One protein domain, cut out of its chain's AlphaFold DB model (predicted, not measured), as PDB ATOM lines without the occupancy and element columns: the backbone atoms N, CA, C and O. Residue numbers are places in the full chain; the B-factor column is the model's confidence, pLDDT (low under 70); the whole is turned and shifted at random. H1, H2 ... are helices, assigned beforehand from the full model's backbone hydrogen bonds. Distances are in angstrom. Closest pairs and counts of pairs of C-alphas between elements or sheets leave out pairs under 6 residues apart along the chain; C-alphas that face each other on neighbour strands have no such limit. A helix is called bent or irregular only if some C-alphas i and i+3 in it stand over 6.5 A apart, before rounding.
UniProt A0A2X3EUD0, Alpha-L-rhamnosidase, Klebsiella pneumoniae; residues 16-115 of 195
ATOM      1  N   GLU A  16     108.139 142.080 193.220       95.06
ATOM      2  CA  GLU A  16     107.307 142.483 192.080       95.06
ATOM      3  C   GLU A  16     108.090 142.573 190.761       95.06
ATOM      4  O   GLU A  16     107.512 142.837 189.705       95.06
ATOM      5  N   LEU A  17     109.414 142.390 190.795       96.50
ATOM      6  CA  LEU A  17     110.267 142.549 189.626       96.50
ATOM      7  C   LEU A  17     110.075 141.395 188.640       96.50
ATOM      8  O   LEU A  17     110.488 140.265 188.900       96.50
ATOM      9  N   ASN A  18     109.607 141.723 187.438       97.50
ATOM     10  CA  ASN A  18     109.784 140.861 186.282       97.50
ATOM     11  C   ASN A  18     111.252 140.886 185.821       97.50
ATOM     12  O   ASN A  18     111.837 141.953 185.617       97.50
ATOM     13  N   LYS A  19     111.859 139.707 185.647       97.50
ATOM     14  CA  LYS A  19     113.319 139.571 185.486       97.50
ATOM     15  C   LYS A  19     113.777 139.272 184.063       97.50
ATOM     16  O   LYS A  19     114.974 139.125 183.829       97.50
ATOM     17  N   GLN A  20     112.859 139.191 183.102       98.06
ATOM     18  CA  GLN A  20     113.183 138.819 181.726       98.06
ATOM     19  C   GLN A  20     114.230 139.752 181.091       98.06
ATOM     20  O   GLN A  20     115.233 139.281 180.545       98.06
ATOM     21  N   ALA A  21     114.001 141.066 181.149       98.38
ATOM     22  CA  ALA A  21     114.852 142.055 180.494       98.38
ATOM     23  C   ALA A  21     116.196 142.232 181.212       98.38
ATOM     24  O   ALA A  21     117.242 142.278 180.564       98.38
ATOM     25  N   SER A  22     116.193 142.254 182.546       98.50
ATOM     26  CA  SER A  22     117.425 142.322 183.330       98.50
ATOM     27  C   SER A  22     118.294 141.078 183.134       98.50
ATOM     28  O   SER A  22     119.490 141.213 182.889       98.50
ATOM     29  N   ALA A  23     117.709 139.878 183.106       98.44
ATOM     30  CA  ALA A  23     118.437 138.646 182.799       98.44
ATOM     31  C   ALA A  23     119.006 138.621 181.369       98.44
ATOM     32  O   ALA A  23     120.117 138.134 181.157       98.44
ATOM     33  N   GLN A  24     118.284 139.172 180.384       98.69
ATOM     34  CA  GLN A  24     118.822 139.366 179.032       98.69
ATOM     35  C   GLN A  24     120.049 140.292 179.058       98.69
ATOM     36  O   GLN A  24     121.059 139.988 178.423       98.69
ATOM     37  N   GLY A  25     119.987 141.382 179.828       98.81
ATOM     38  CA  GLY A  25     121.121 142.277 180.048       98.81
ATOM     39  C   GLY A  25     122.315 141.570 180.695       98.81
ATOM     40  O   GLY A  25     123.422 141.658 180.171       98.81
ATOM     41  N   VAL A  26     122.101 140.788 181.760       98.88
ATOM     42  CA  VAL A  26     123.156 139.979 182.408       98.88
ATOM     43  C   VAL A  26     123.813 139.019 181.412       98.88
ATOM     44  O   VAL A  26     125.040 138.944 181.348       98.88
ATOM     45  N   LEU A  27     123.021 138.316 180.593       98.81
ATOM     46  CA  LEU A  27     123.542 137.391 179.584       98.81
ATOM     47  C   LEU A  27     124.459 138.103 178.580       98.81
ATOM     48  O   LEU A  27     125.579 137.650 178.347       98.81
ATOM     49  N   ILE A  28     124.011 139.225 178.010       98.88
ATOM     50  CA  ILE A  28     124.796 140.016 177.050       98.88
ATOM     51  C   ILE A  28     126.058 140.572 177.722       98.88
ATOM     52  O   ILE A  28     127.155 140.480 177.165       98.88
ATOM     53  N   TYR A  29     125.918 141.104 178.939       98.81
ATOM     54  CA  TYR A  29     127.019 141.640 179.734       98.81
ATOM     55  C   TYR A  29     128.117 140.593 179.947       98.81
ATOM     56  O   TYR A  29     129.292 140.879 179.698       98.81
ATOM     57  N   CYS A  30     127.745 139.380 180.364       98.81
ATOM     58  CA  CYS A  30     128.671 138.277 180.606       98.81
ATOM     59  C   CYS A  30     129.250 137.704 179.307       98.81
ATOM     60  O   CYS A  30     130.454 137.449 179.247       98.81
ATOM     61  N   LEU A  31     128.446 137.563 178.247       98.81
ATOM     62  CA  LEU A  31     128.918 137.071 176.949       98.81
ATOM     63  C   LEU A  31     129.985 137.993 176.344       98.81
ATOM     64  O   LEU A  31     130.962 137.509 175.780       98.81
ATOM     65  N   GLN A  32     129.871 139.311 176.533       98.62
ATOM     66  CA  GLN A  32     130.914 140.257 176.123       98.62
ATOM     67  C   GLN A  32     132.264 139.977 176.812       98.62
ATOM     68  O   GLN A  32     133.310 140.085 176.170       98.62
ATOM     69  N   ARG A  33     132.260 139.587 178.096       98.62
ATOM     70  CA  ARG A  33     133.487 139.206 178.823       98.62
ATOM     71  C   ARG A  33     133.983 137.830 178.381       98.62
ATOM     72  O   ARG A  33     135.186 137.652 178.213       98.62
ATOM     73  N   ALA A  34     133.076 136.885 178.132       98.62
ATOM     74  CA  ALA A  34     133.422 135.577 177.578       98.62
ATOM     75  C   ALA A  34     134.097 135.703 176.203       98.62
ATOM     76  O   ALA A  34     135.077 135.015 175.942       98.62
ATOM     77  N   LEU A  35     133.653 136.643 175.359       98.69
ATOM     78  CA  LEU A  35     134.312 136.980 174.097       98.69
ATOM     79  C   LEU A  35     135.757 137.464 174.313       98.69
ATOM     80  O   LEU A  35     136.660 137.003 173.618       98.69
ATOM     81  N   TRP A  36     136.011 138.325 175.304       98.38
ATOM     82  CA  TRP A  36     137.376 138.771 175.633       98.38
ATOM     83  C   TRP A  36     138.279 137.647 176.150       98.38
ATOM     84  O   TRP A  36     139.496 137.685 175.944       98.38
ATOM     85  N   LEU A  37     137.709 136.664 176.846       98.69
ATOM     86  CA  LEU A  37     138.433 135.467 177.273       98.69
ATOM     87  C   LEU A  37     138.711 134.547 176.076       98.69
ATOM     88  O   LEU A  37     139.851 134.128 175.889       98.69
ATOM     89  N   ALA A  38     137.717 134.306 175.218       98.56
ATOM     90  CA  ALA A  38     137.859 133.487 174.014       98.56
ATOM     91  C   ALA A  38     138.945 134.033 173.077       98.56
ATOM     92  O   ALA A  38     139.765 133.270 172.586       98.56
ATOM     93  N   GLN A  39     139.052 135.357 172.920       98.31
ATOM     94  CA  GLN A  39     140.137 135.987 172.154       98.31
ATOM     95  C   GLN A  39     141.547 135.576 172.614       98.31
ATOM     96  O   GLN A  39     142.477 135.610 171.813       98.31
ATOM     97  N   ARG A  40     141.717 135.201 173.888       98.44
ATOM     98  CA  ARG A  40     143.009 134.802 174.468       98.44
ATOM     99  C   ARG A  40     143.209 133.292 174.504       98.44
ATOM    100  O   ARG A  40     144.333 132.836 174.330       98.44
ATOM    101  N   PHE A  41     142.143 132.539 174.767       98.56
ATOM    102  CA  PHE A  41     142.247 131.120 175.125       98.56
ATOM    103  C   PHE A  41     141.550 130.176 174.139       98.56
ATOM    104  O   PHE A  41     141.950 129.022 174.031       98.56
ATOM    105  N   GLU A  42     140.548 130.653 173.395       98.31
ATOM    106  CA  GLU A  42     139.807 129.876 172.390       98.31
ATOM    107  C   GLU A  42     139.450 130.736 171.153       98.31
ATOM    108  O   GLU A  42     138.264 130.986 170.896       98.31
ATOM    109  N   PRO A  43     140.436 131.222 170.365       98.31
ATOM    110  CA  PRO A  43     140.181 132.144 169.252       98.31
ATOM    111  C   PRO A  43     139.196 131.604 168.205       98.31
ATOM    112  O   PRO A  43     138.473 132.375 167.578       98.31
ATOM    113  N   GLN A  44     139.105 130.280 168.061       98.44
ATOM    114  CA  GLN A  44     138.148 129.602 167.188       98.44
ATOM    115  C   GLN A  44     136.677 129.877 167.547       98.44
ATOM    116  O   GLN A  44     135.823 129.783 166.675       98.44
ATOM    117  N   ARG A  45     136.369 130.241 168.803       98.25
ATOM    118  CA  ARG A  45     135.004 130.573 169.261       98.25
ATOM    119  C   ARG A  45     134.625 132.039 169.071       98.25
ATOM    120  O   ARG A  45     133.458 132.397 169.219       98.25
ATOM    121  N   VAL A  46     135.593 132.903 168.762       98.69
ATOM    122  CA  VAL A  46     135.380 134.352 168.627       98.69
ATOM    123  C   VAL A  46     134.301 134.693 167.589       98.69
ATOM    124  O   VAL A  46     133.450 135.526 167.919       98.69
ATOM    125  N   PRO A  47     134.259 134.077 166.386       98.69
ATOM    126  CA  PRO A  47     133.201 134.353 165.413       98.69
ATOM    127  C   PRO A  47     131.801 134.035 165.957       98.69
ATOM    128  O   PRO A  47     130.920 134.895 165.907       98.69
ATOM    129  N   ASP A  48     131.624 132.859 166.566       98.31
ATOM    130  CA  ASP A  48     130.334 132.407 167.099       98.31
ATOM    131  C   ASP A  48     129.845 133.305 168.239       98.31
ATOM    132  O   ASP A  48     128.680 133.707 168.276       98.31
ATOM    133  N   TYR A  49     130.738 133.674 169.164       98.56
ATOM    134  CA  TYR A  49     130.397 134.558 170.280       98.56
ATOM    135  C   TYR A  49     130.084 135.974 169.807       98.56
ATOM    136  O   TYR A  49     129.160 136.593 170.329       98.56
ATOM    137  N   THR A  50     130.802 136.473 168.800       98.69
ATOM    138  CA  THR A  50     130.534 137.789 168.204       98.69
ATOM    139  C   THR A  50     129.159 137.813 167.536       98.69
ATOM    140  O   THR A  50     128.365 138.714 167.808       98.69
ATOM    141  N   ALA A  51     128.845 136.798 166.724       98.69
ATOM    142  CA  ALA A  51     127.545 136.670 166.070       98.69
ATOM    143  C   ALA A  51     126.406 136.541 167.095       98.69
ATOM    144  O   ALA A  51     125.410 137.259 167.009       98.69
ATOM    145  N   THR A  52     126.583 135.687 168.106       98.69
ATOM    146  CA  THR A  52     125.599 135.495 169.182       98.69
ATOM    147  C   THR A  52     125.372 136.785 169.969       98.69
ATOM    148  O   THR A  52     124.233 137.165 170.229       98.69
ATOM    149  N   LEU A  53     126.444 137.498 170.324       98.75
ATOM    150  CA  LEU A  53     126.353 138.754 171.060       98.75
ATOM    151  C   LEU A  53     125.574 139.810 170.272       98.75
ATOM    152  O   LEU A  53     124.712 140.478 170.842       98.75
ATOM    153  N   TRP A  54     125.847 139.932 168.971       98.62
ATOM    154  CA  TRP A  54     125.106 140.830 168.092       98.62
ATOM    155  C   TRP A  54     123.618 140.459 168.034       98.62
ATOM    156  O   TRP A  54     122.773 141.306 168.311       98.62
ATOM    157  N   GLN A  55     123.294 139.182 167.798       98.69
ATOM    158  CA  GLN A  55     121.906 138.702 167.767       98.69
ATOM    159  C   GLN A  55     121.153 139.001 169.069       98.69
ATOM    160  O   GLN A  55     120.002 139.433 169.035       98.69
ATOM    161  N   LEU A  56     121.788 138.802 170.228       98.81
ATOM    162  CA  LEU A  56     121.156 139.055 171.524       98.81
ATOM    163  C   LEU A  56     120.906 140.547 171.778       98.81
ATOM    164  O   LEU A  56     119.878 140.883 172.374       98.81
ATOM    165  N   LYS A  57     121.815 141.428 171.340       98.75
ATOM    166  CA  LYS A  57     121.638 142.886 171.433       98.75
ATOM    167  C   LYS A  57     120.515 143.373 170.520       98.75
ATOM    168  O   LYS A  57     119.659 144.130 170.978       98.75
ATOM    169  N   GLU A  58     120.475 142.895 169.279       98.56
ATOM    170  CA  GLU A  58     119.407 143.230 168.331       98.56
ATOM    171  C   GLU A  58     118.048 142.718 168.807       98.56
ATOM    172  O   GLU A  58     117.073 143.464 168.810       98.56
ATOM    173  N   ALA A  59     117.977 141.484 169.312       98.44
ATOM    174  CA  ALA A  59     116.747 140.948 169.884       98.44
ATOM    175  C   ALA A  59     116.270 141.769 171.096       98.44
ATOM    176  O   ALA A  59     115.070 142.002 171.246       98.44
ATOM    177  N   ALA A  60     117.188 142.242 171.948       98.56
ATOM    178  CA  ALA A  60     116.837 143.108 173.070       98.56
ATOM    179  C   ALA A  60     116.259 144.452 172.595       98.56
ATOM    180  O   ALA A  60     115.228 144.877 173.110       98.56
ATOM    181  N   LEU A  61     116.858 145.096 171.587       98.00
ATOM    182  CA  LEU A  61     116.290 146.311 170.992       98.00
ATOM    183  C   LEU A  61     114.939 146.048 170.331       98.00
ATOM    184  O   LEU A  61     114.002 146.807 170.535       98.00
ATOM    185  N   HIS A  62     114.813 144.974 169.562       97.94
ATOM    186  CA  HIS A  62     113.599 144.716 168.800       97.94
ATOM    187  C   HIS A  62     112.399 144.360 169.689       97.94
ATOM    188  O   HIS A  62     111.279 144.784 169.413       97.94
ATOM    189  N   HIS A  63     112.622 143.592 170.759       97.88
ATOM    190  CA  HIS A  63     111.534 143.051 171.577       97.88
ATOM    191  C   HIS A  63     111.318 143.772 172.904       97.88
ATOM    192  O   HIS A  63     110.205 143.738 173.428       97.88
ATOM    193  N   LEU A  64     112.362 144.376 173.475       98.31
ATOM    194  CA  LEU A  64     112.303 144.934 174.827       98.31
ATOM    195  C   LEU A  64     112.328 146.459 174.835       98.31
ATOM    196  O   LEU A  64     111.998 147.040 175.860       98.31
ATOM    197  N   TRP A  65     112.711 147.127 173.747       98.44
ATOM    198  CA  TRP A  65     112.668 148.587 173.685       98.44
ATOM    199  C   TRP A  65     111.262 149.084 173.335       98.44
ATOM    200  O   TRP A  65     110.671 148.688 172.331       98.44
ATOM    201  N   ASP A  66     110.734 149.992 174.149       97.94
ATOM    202  CA  ASP A  66     109.490 150.703 173.880       97.94
ATOM    203  C   ASP A  66     109.806 152.060 173.233       97.94
ATOM    204  O   ASP A  66     110.322 152.969 173.885       97.94
ATOM    205  N   ASN A  67     109.503 152.202 171.938       95.62
ATOM    206  CA  ASN A  67     109.781 153.427 171.183       95.62
ATOM    207  C   ASN A  67     108.949 154.634 171.634       95.62
ATOM    208  O   ASN A  67     109.401 155.762 171.468       95.62
ATOM    209  N   GLU A  68     107.757 154.434 172.188       95.25
ATOM    210  CA  GLU A  68     106.917 155.547 172.637       95.25
ATOM    211  C   GLU A  68     107.431 156.078 173.976       95.25
ATOM    212  O   GLU A  68     107.658 157.276 174.148       95.25
ATOM    213  N   ARG A  69     107.695 155.162 174.912       95.00
ATOM    214  CA  ARG A  69     108.144 155.500 176.269       95.00
ATOM    215  C   ARG A  69     109.646 155.764 176.358       95.00
ATOM    216  O   ARG A  69     110.100 156.356 177.334       95.00
ATOM    217  N   GLN A  70     110.410 155.341 175.350       97.25
ATOM    218  CA  GLN A  70     111.871 155.442 175.292       97.25
ATOM    219  C   GLN A  70     112.550 154.779 176.506       97.25
ATOM    220  O   GLN A  70     113.452 155.356 177.119       97.25
ATOM    221  N   VAL A  71     112.088 153.574 176.856       98.00
ATOM    222  CA  VAL A  71     112.588 152.728 177.957       98.00
ATOM    223  C   VAL A  71     112.544 151.253 177.563       98.00
ATOM    224  O   VAL A  71     111.869 150.881 176.603       98.00
ATOM    225  N   PHE A  72     113.220 150.396 178.325       98.56
ATOM    226  CA  PHE A  72     113.074 148.951 178.198       98.56
ATOM    227  C   PHE A  72     111.927 148.412 179.059       98.56
ATOM    228  O   PHE A  72     111.776 148.772 180.231       98.56
ATOM    229  N   ILE A  73     111.152 147.503 178.480       98.31
ATOM    230  CA  ILE A  73     110.048 146.776 179.107       98.31
ATOM    231  C   ILE A  73     110.442 145.324 179.394       98.31
ATOM    232  O   ILE A  73     111.345 144.773 178.765       98.31
ATOM    233  N   SER A  74     109.749 144.694 180.340       98.19
ATOM    234  CA  SER A  74     109.992 143.310 180.747       98.19
ATOM    235  C   SER A  74     108.689 142.539 180.946       98.19
ATOM    236  O   SER A  74     107.744 143.060 181.545       98.19
ATOM    237  N   GLY A  75     108.657 141.290 180.478       96.25
ATOM    238  CA  GLY A  75     107.541 140.369 180.673       96.25
ATOM    239  C   GLY A  75     106.299 140.705 179.848       96.25
ATOM    240  O   GLY A  75     106.218 141.730 179.163       96.25
ATOM    241  N   ALA A  76     105.294 139.831 179.927       94.38
ATOM    242  CA  ALA A  76     104.060 139.951 179.143       94.38
ATOM    243  C   ALA A  76     103.277 141.247 179.436       94.38
ATOM    244  O   ALA A  76     102.674 141.834 178.539       94.38
ATOM    245  N   VAL A  77     103.340 141.731 180.680       95.19
ATOM    246  CA  VAL A  77     102.689 142.973 181.129       95.19
ATOM    247  C   VAL A  77     103.485 144.241 180.793       95.19
ATOM    248  O   VAL A  77     103.065 145.338 181.155       95.19
ATOM    249  N   ARG A  78     104.625 144.116 180.094       97.25
ATOM    250  CA  ARG A  78     105.480 145.240 179.671       97.25
ATOM    251  C   ARG A  78     105.918 146.126 180.851       97.25
ATOM    252  O   ARG A  78     105.876 147.355 180.769       97.25
ATOM    253  N   GLN A  79     106.321 145.502 181.959       97.69
ATOM    254  CA  GLN A  79     106.719 146.195 183.186       97.69
ATOM    255  C   GLN A  79     107.982 147.035 182.954       97.69
ATOM    256  O   GLN A  79     108.935 146.576 182.323       97.69
ATOM    257  N   VAL A  80     108.010 148.248 183.505       98.12
ATOM    258  CA  VAL A  80     109.189 149.124 183.507       98.12
ATOM    259  C   VAL A  80     109.782 149.131 184.915       98.12
ATOM    260  O   VAL A  80     109.102 149.486 185.876       98.12
ATOM    261  N   SER A  81     111.050 148.741 185.039       98.50
ATOM    262  CA  SER A  81     111.778 148.676 186.314       98.50
ATOM    263  C   SER A  81     113.173 149.265 186.185       98.50
ATOM    264  O   SER A  81     113.747 149.229 185.094       98.50
ATOM    265  N   TRP A  82     113.746 149.752 187.290       98.50
ATOM    266  CA  TRP A  82     115.145 150.194 187.323       98.50
ATOM    267  C   TRP A  82     116.104 149.091 186.870       98.50
ATOM    268  O   TRP A  82     116.983 149.332 186.042       98.50
ATOM    269  N   ALA A  83     115.890 147.865 187.352       98.56
ATOM    270  CA  ALA A  83     116.742 146.721 187.053       98.56
ATOM    271  C   ALA A  83     116.864 146.440 185.546       98.56
ATOM    272  O   ALA A  83     117.969 146.207 185.058       98.56
ATOM    273  N   SER A  84     115.754 146.490 184.801       98.69
ATOM    274  CA  SER A  84     115.764 146.277 183.348       98.69
ATOM    275  C   SER A  84     116.616 147.321 182.631       98.69
ATOM    276  O   SER A  84     117.411 146.972 181.760       98.69
ATOM    277  N   GLN A  85     116.502 148.591 183.034       98.69
ATOM    278  CA  GLN A  85     117.247 149.671 182.388       98.69
ATOM    279  C   GLN A  85     118.738 149.552 182.682       98.69
ATOM    280  O   GLN A  85     119.551 149.581 181.762       98.69
ATOM    281  N   ILE A  86     119.086 149.364 183.959       98.81
ATOM    282  CA  ILE A  86     120.471 149.261 184.424       98.81
ATOM    283  C   ILE A  86     121.189 148.136 183.679       98.81
ATOM    284  O   ILE A  86     122.224 148.370 183.059       98.81
ATOM    285  N   TRP A  87     120.624 146.927 183.678       98.94
ATOM    286  CA  TRP A  87     121.288 145.774 183.075       98.94
ATOM    287  C   TRP A  87     121.413 145.874 181.553       98.94
ATOM    288  O   TRP A  87     122.430 145.443 181.012       98.94
ATOM    289  N   LEU A  88     120.445 146.474 180.853       98.88
ATOM    290  CA  LEU A  88     120.535 146.664 179.399       98.88
ATOM    291  C   LEU A  88     121.459 147.828 179.003       98.88
ATOM    292  O   LEU A  88     122.103 147.766 177.952       98.88
ATOM    293  N   VAL A  89     121.609 148.843 179.862       98.81
ATOM    294  CA  VAL A  89     122.638 149.884 179.713       98.81
ATOM    295  C   VAL A  89     124.034 149.294 179.902       98.81
ATOM    296  O   VAL A  89     124.885 149.480 179.031       98.81
ATOM    297  N   LEU A  90     124.256 148.521 180.972       98.88
ATOM    298  CA  LEU A  90     125.531 147.838 181.235       98.88
ATOM    299  C   LEU A  90     125.902 146.844 180.127       98.88
ATOM    300  O   LEU A  90     127.076 146.676 179.796       98.88
ATOM    301  N   ALA A  91     124.897 146.198 179.539       98.75
ATOM    302  CA  ALA A  91     125.037 145.308 178.394       98.75
ATOM    303  C   ALA A  91     125.357 146.030 177.072       98.75
ATOM    304  O   ALA A  91     125.566 145.374 176.051       98.75
ATOM    305  N   GLU A  92     125.396 147.365 177.067       98.69
ATOM    306  CA  GLU A  92     125.652 148.188 175.882       98.69
ATOM    307  C   GLU A  92     124.698 147.882 174.729       98.69
ATOM    308  O   GLU A  92     125.113 147.752 173.572       98.69
ATOM    309  N   VAL A  93     123.416 147.733 175.056       98.69
ATOM    310  CA  VAL A  93     122.340 147.649 174.071       98.69
ATOM    311  C   VAL A  93     122.043 149.065 173.554       98.69
ATOM    312  O   VAL A  93     122.100 150.041 174.309       98.69
ATOM    313  N   GLY A  94     121.790 149.199 172.250       97.38
ATOM    314  CA  GLY A  94     121.569 150.495 171.599       97.38
ATOM    315  C   GLY A  94     122.835 151.337 171.420       97.38
ATOM    316  O   GLY A  94     123.968 150.858 171.529       97.38
ATOM    317  N   THR A  95     122.650 152.627 171.142       98.06
ATOM    318  CA  THR A  95     123.762 153.582 170.982       98.06
ATOM    319  C   THR A  95     124.156 154.226 172.314       98.06
ATOM    320  O   THR A  95     123.375 154.251 173.267       98.06
ATOM    321  N   ALA A  96     125.364 154.795 172.395       97.94
ATOM    322  CA  ALA A  96     125.808 155.523 173.588       97.94
ATOM    323  C   ALA A  96     124.885 156.711 173.924       97.94
ATOM    324  O   ALA A  96     124.515 156.890 175.082       97.94
ATOM    325  N   GLY A  97     124.449 157.467 172.908       98.12
ATOM    326  CA  GLY A  97     123.506 158.576 173.083       98.12
ATOM    327  C   GLY A  97     122.136 158.118 173.591       98.12
ATOM    328  O   GLY A  97     121.578 158.740 174.492       98.12
ATOM    329  N   GLN A  98     121.624 156.987 173.089       97.62
ATOM    330  CA  GLN A  98     120.372 156.398 173.576       97.62
ATOM    331  C   GLN A  98     120.477 155.989 175.051       97.62
ATOM    332  O   GLN A  98     119.580 156.302 175.830       97.62
ATOM    333  N   ARG A  99     121.579 155.342 175.455       98.56
ATOM    334  CA  ARG A  99     121.805 154.947 176.856       98.56
ATOM    335  C   ARG A  99     121.930 156.152 177.783       98.56
ATOM    336  O   ARG A  99     121.289 156.177 178.828       98.56
ATOM    337  N   GLN A 100     122.681 157.176 177.385       98.44
ATOM    338  CA  GLN A 100     122.792 158.405 178.171       98.44
ATOM    339  C   GLN A 100     121.437 159.115 178.318       98.44
ATOM    340  O   GLN A 100     121.068 159.519 179.421       98.44
ATOM    341  N   GLY A 101     120.677 159.230 177.224       98.00
ATOM    342  CA  GLY A 101     119.332 159.804 177.239       98.00
ATOM    343  C   GLY A 101     118.363 159.015 178.121       98.00
ATOM    344  O   GLY A 101     117.609 159.617 178.884       98.00
ATOM    345  N   LEU A 102     118.424 157.679 178.075       98.25
ATOM    346  CA  LEU A 102     117.670 156.796 178.964       98.25
ATOM    347  C   LEU A 102     118.008 157.080 180.432       98.25
ATOM    348  O   LEU A 102     117.103 157.371 181.206       98.25
ATOM    349  N   MET A 103     119.289 157.075 180.812       98.31
ATOM    350  CA  MET A 103     119.699 157.295 182.205       98.31
ATOM    351  C   MET A 103     119.234 158.652 182.756       98.31
ATOM    352  O   MET A 103     118.734 158.714 183.877       98.31
ATOM    353  N   ARG A 104     119.310 159.727 181.958       97.19
ATOM    354  CA  ARG A 104     118.775 161.047 182.347       97.19
ATOM    355  C   ARG A 104     117.255 161.037 182.507       97.19
ATOM    356  O   ARG A 104     116.727 161.635 183.441       97.19
ATOM    357  N   ARG A 105     116.538 160.343 181.619       96.19
ATOM    358  CA  ARG A 105     115.075 160.225 181.689       96.19
ATOM    359  C   ARG A 105     114.628 159.521 182.968       96.19
ATOM    360  O   ARG A 105     113.680 159.980 183.591       96.19
ATOM    361  N   LEU A 106     115.328 158.469 183.393       95.25
ATOM    362  CA  LEU A 106     114.991 157.727 184.617       95.25
ATOM    363  C   LEU A 106     115.110 158.571 185.887       95.25
ATOM    364  O   LEU A 106     114.390 158.326 186.847       95.25
ATOM    365  N   GLN A 107     115.974 159.586 185.898       91.25
ATOM    366  CA  GLN A 107     116.053 160.526 187.020       91.25
ATOM    367  C   GLN A 107     114.839 161.456 187.081       91.25
ATOM    368  O   GLN A 107     114.383 161.811 188.163       91.25
ATOM    369  N   GLN A 108     114.309 161.848 185.921       93.25
ATOM    370  CA  GLN A 108     113.126 162.705 185.823       93.25
ATOM    371  C   GLN A 108     111.829 161.916 186.034       93.25
ATOM    372  O   GLN A 108     110.849 162.447 186.547       93.25
ATOM    373  N   GLN A 109     111.819 160.658 185.598       94.56
ATOM    374  CA  GLN A 109     110.666 159.766 185.585       94.56
ATOM    375  C   GLN A 109     111.105 158.385 186.091       94.56
ATOM    376  O   GLN A 109     111.326 157.472 185.288       94.56
ATOM    377  N   PRO A 110     111.287 158.231 187.416       95.19
ATOM    378  CA  PRO A 110     111.736 156.972 187.990       95.19
ATOM    379  C   PRO A 110     110.700 155.862 187.745       95.19
ATOM    380  O   PRO A 110     109.509 156.072 187.988       95.19
ATOM    381  N   PRO A 111     111.124 154.667 187.287       95.56
ATOM    382  CA  PRO A 111     110.259 153.495 187.223       95.56
ATOM    383  C   PRO A 111     109.621 153.159 188.573       95.56
ATOM    384  O   PRO A 111     110.271 153.278 189.610       95.56
ATOM    385  N   ALA A 112     108.383 152.655 188.541       91.56
ATOM    386  CA  ALA A 112     107.644 152.264 189.744       91.56
ATOM    387  C   ALA A 112     108.330 151.126 190.520       91.56
ATOM    388  O   ALA A 112     108.358 151.140 191.746       91.56
ATOM    389  N   ILE A 113     108.926 150.160 189.811       96.38
ATOM    390  CA  ILE A 113     109.685 149.073 190.440       96.38
ATOM    391  C   ILE A 113     111.087 149.580 190.801       96.38
ATOM    392  O   ILE A 113     111.975 149.672 189.939       96.38
ATOM    393  N   ALA A 114     111.239 149.934 192.078       94.94
ATOM    394  CA  ALA A 114     112.434 150.512 192.686       94.94
ATOM    395  C   ALA A 114     113.558 149.489 192.948       94.94
ATOM    396  O   ALA A 114     113.399 148.285 192.737       94.94
ATOM    397  N   MET A 115     114.706 150.003 193.400       96.06
ATOM    398  CA  MET A 115     115.869 149.223 193.840       96.06
ATOM    399  C   MET A 115     115.873 149.119 195.368       96.06
ATOM    400  O   MET A 115     115.892 150.157 196.035       96.06
TER     401      MET A 115
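Overview. This is residues 16 to 115 of the 195 residues of the protein "Alpha-L-rhamnosidase" of Klebsiella pneumoniae (UniProt A0A2X3EUD0). The model is a long helical hairpin, H1 and H2 side by side, with a smaller part made of H3 and H4 at its open end. H3 packs on the first part of H1, and H4 folds back beyond H3, on the side away from H1; the tight turn between H1 and H2 lies at the far end of the longest axis. The printed part has 100 residues with four named helices, in the order H1, H2, H3, H4, and no named strand; the class is all helix. The long link between H2 and H3, residues 65 to 81, loops at the open end of the hairpin. The whole is compact, with a radius of gyration of the C-alphas of 14.4 A, yet elongated in outline, spanning 44 by 27 by 23 A.

Arrangement. H1, residues 20 to 41, and H2, residues 43 to 64, form a helical hairpin. They touch, with the C-alphas of Leu 35 and Tyr 49 the closest at 6.0 A, and run opposite ways at a shallow tilt of 17 degrees. H3, residues 82 to 90, touches H1 at residues 21 to 29 of H1 alone. Their closest C-alphas, those of Ser 22 and Ser 84, are 4.3 A apart, and the two helices run the same way at a shallow tilt of 23 degrees. H2 and H3 are near each other, with 5 pairs of C-alphas within 10 A but a closest distance of 8.1 A. H4, residues 96 to 108, is close to H3 but not clearly touching it. The closest C-alphas of H3 and H4 are those of Val 89 and Arg 99, 5.9 A apart, and the helices run opposite ways at a shallow tilt of 21 degrees. H4 is apart from H1 and from H2. In H3 every O i to N i+4 pair is within hydrogen-bond range, against 16 of 18 in H1, 16 of 18 in H2 and 8 of 9 in H4.

Along the chain. H1 begins at C-alpha 20, (113.183, 138.819, 181.726), and is 30.8 A long. H2 is 31.2 A long and ends at C-alpha 64, (112.303, 144.934, 174.827); it is irregular, with C-alphas 44 and 47 lying 7.1 A apart. H3 measures 12.3 A. H4 measures 19.0 A and ends at C-alpha 108, (113.126, 162.705, 185.823).

Size, cuts and confidence. The two C-alphas farthest apart, those of Gln 44 and Gln 108, are 45.5 A apart. The links H1 to H2 and H3 to H4 are tight, and the link H2 to H3 is long, with 17 residues. Within it, residues 65 to 66 pair with residues 71 to 72, antiparallel. The printed part has no cut, its mean pLDDT is 97.7, and no printed residue is under 70.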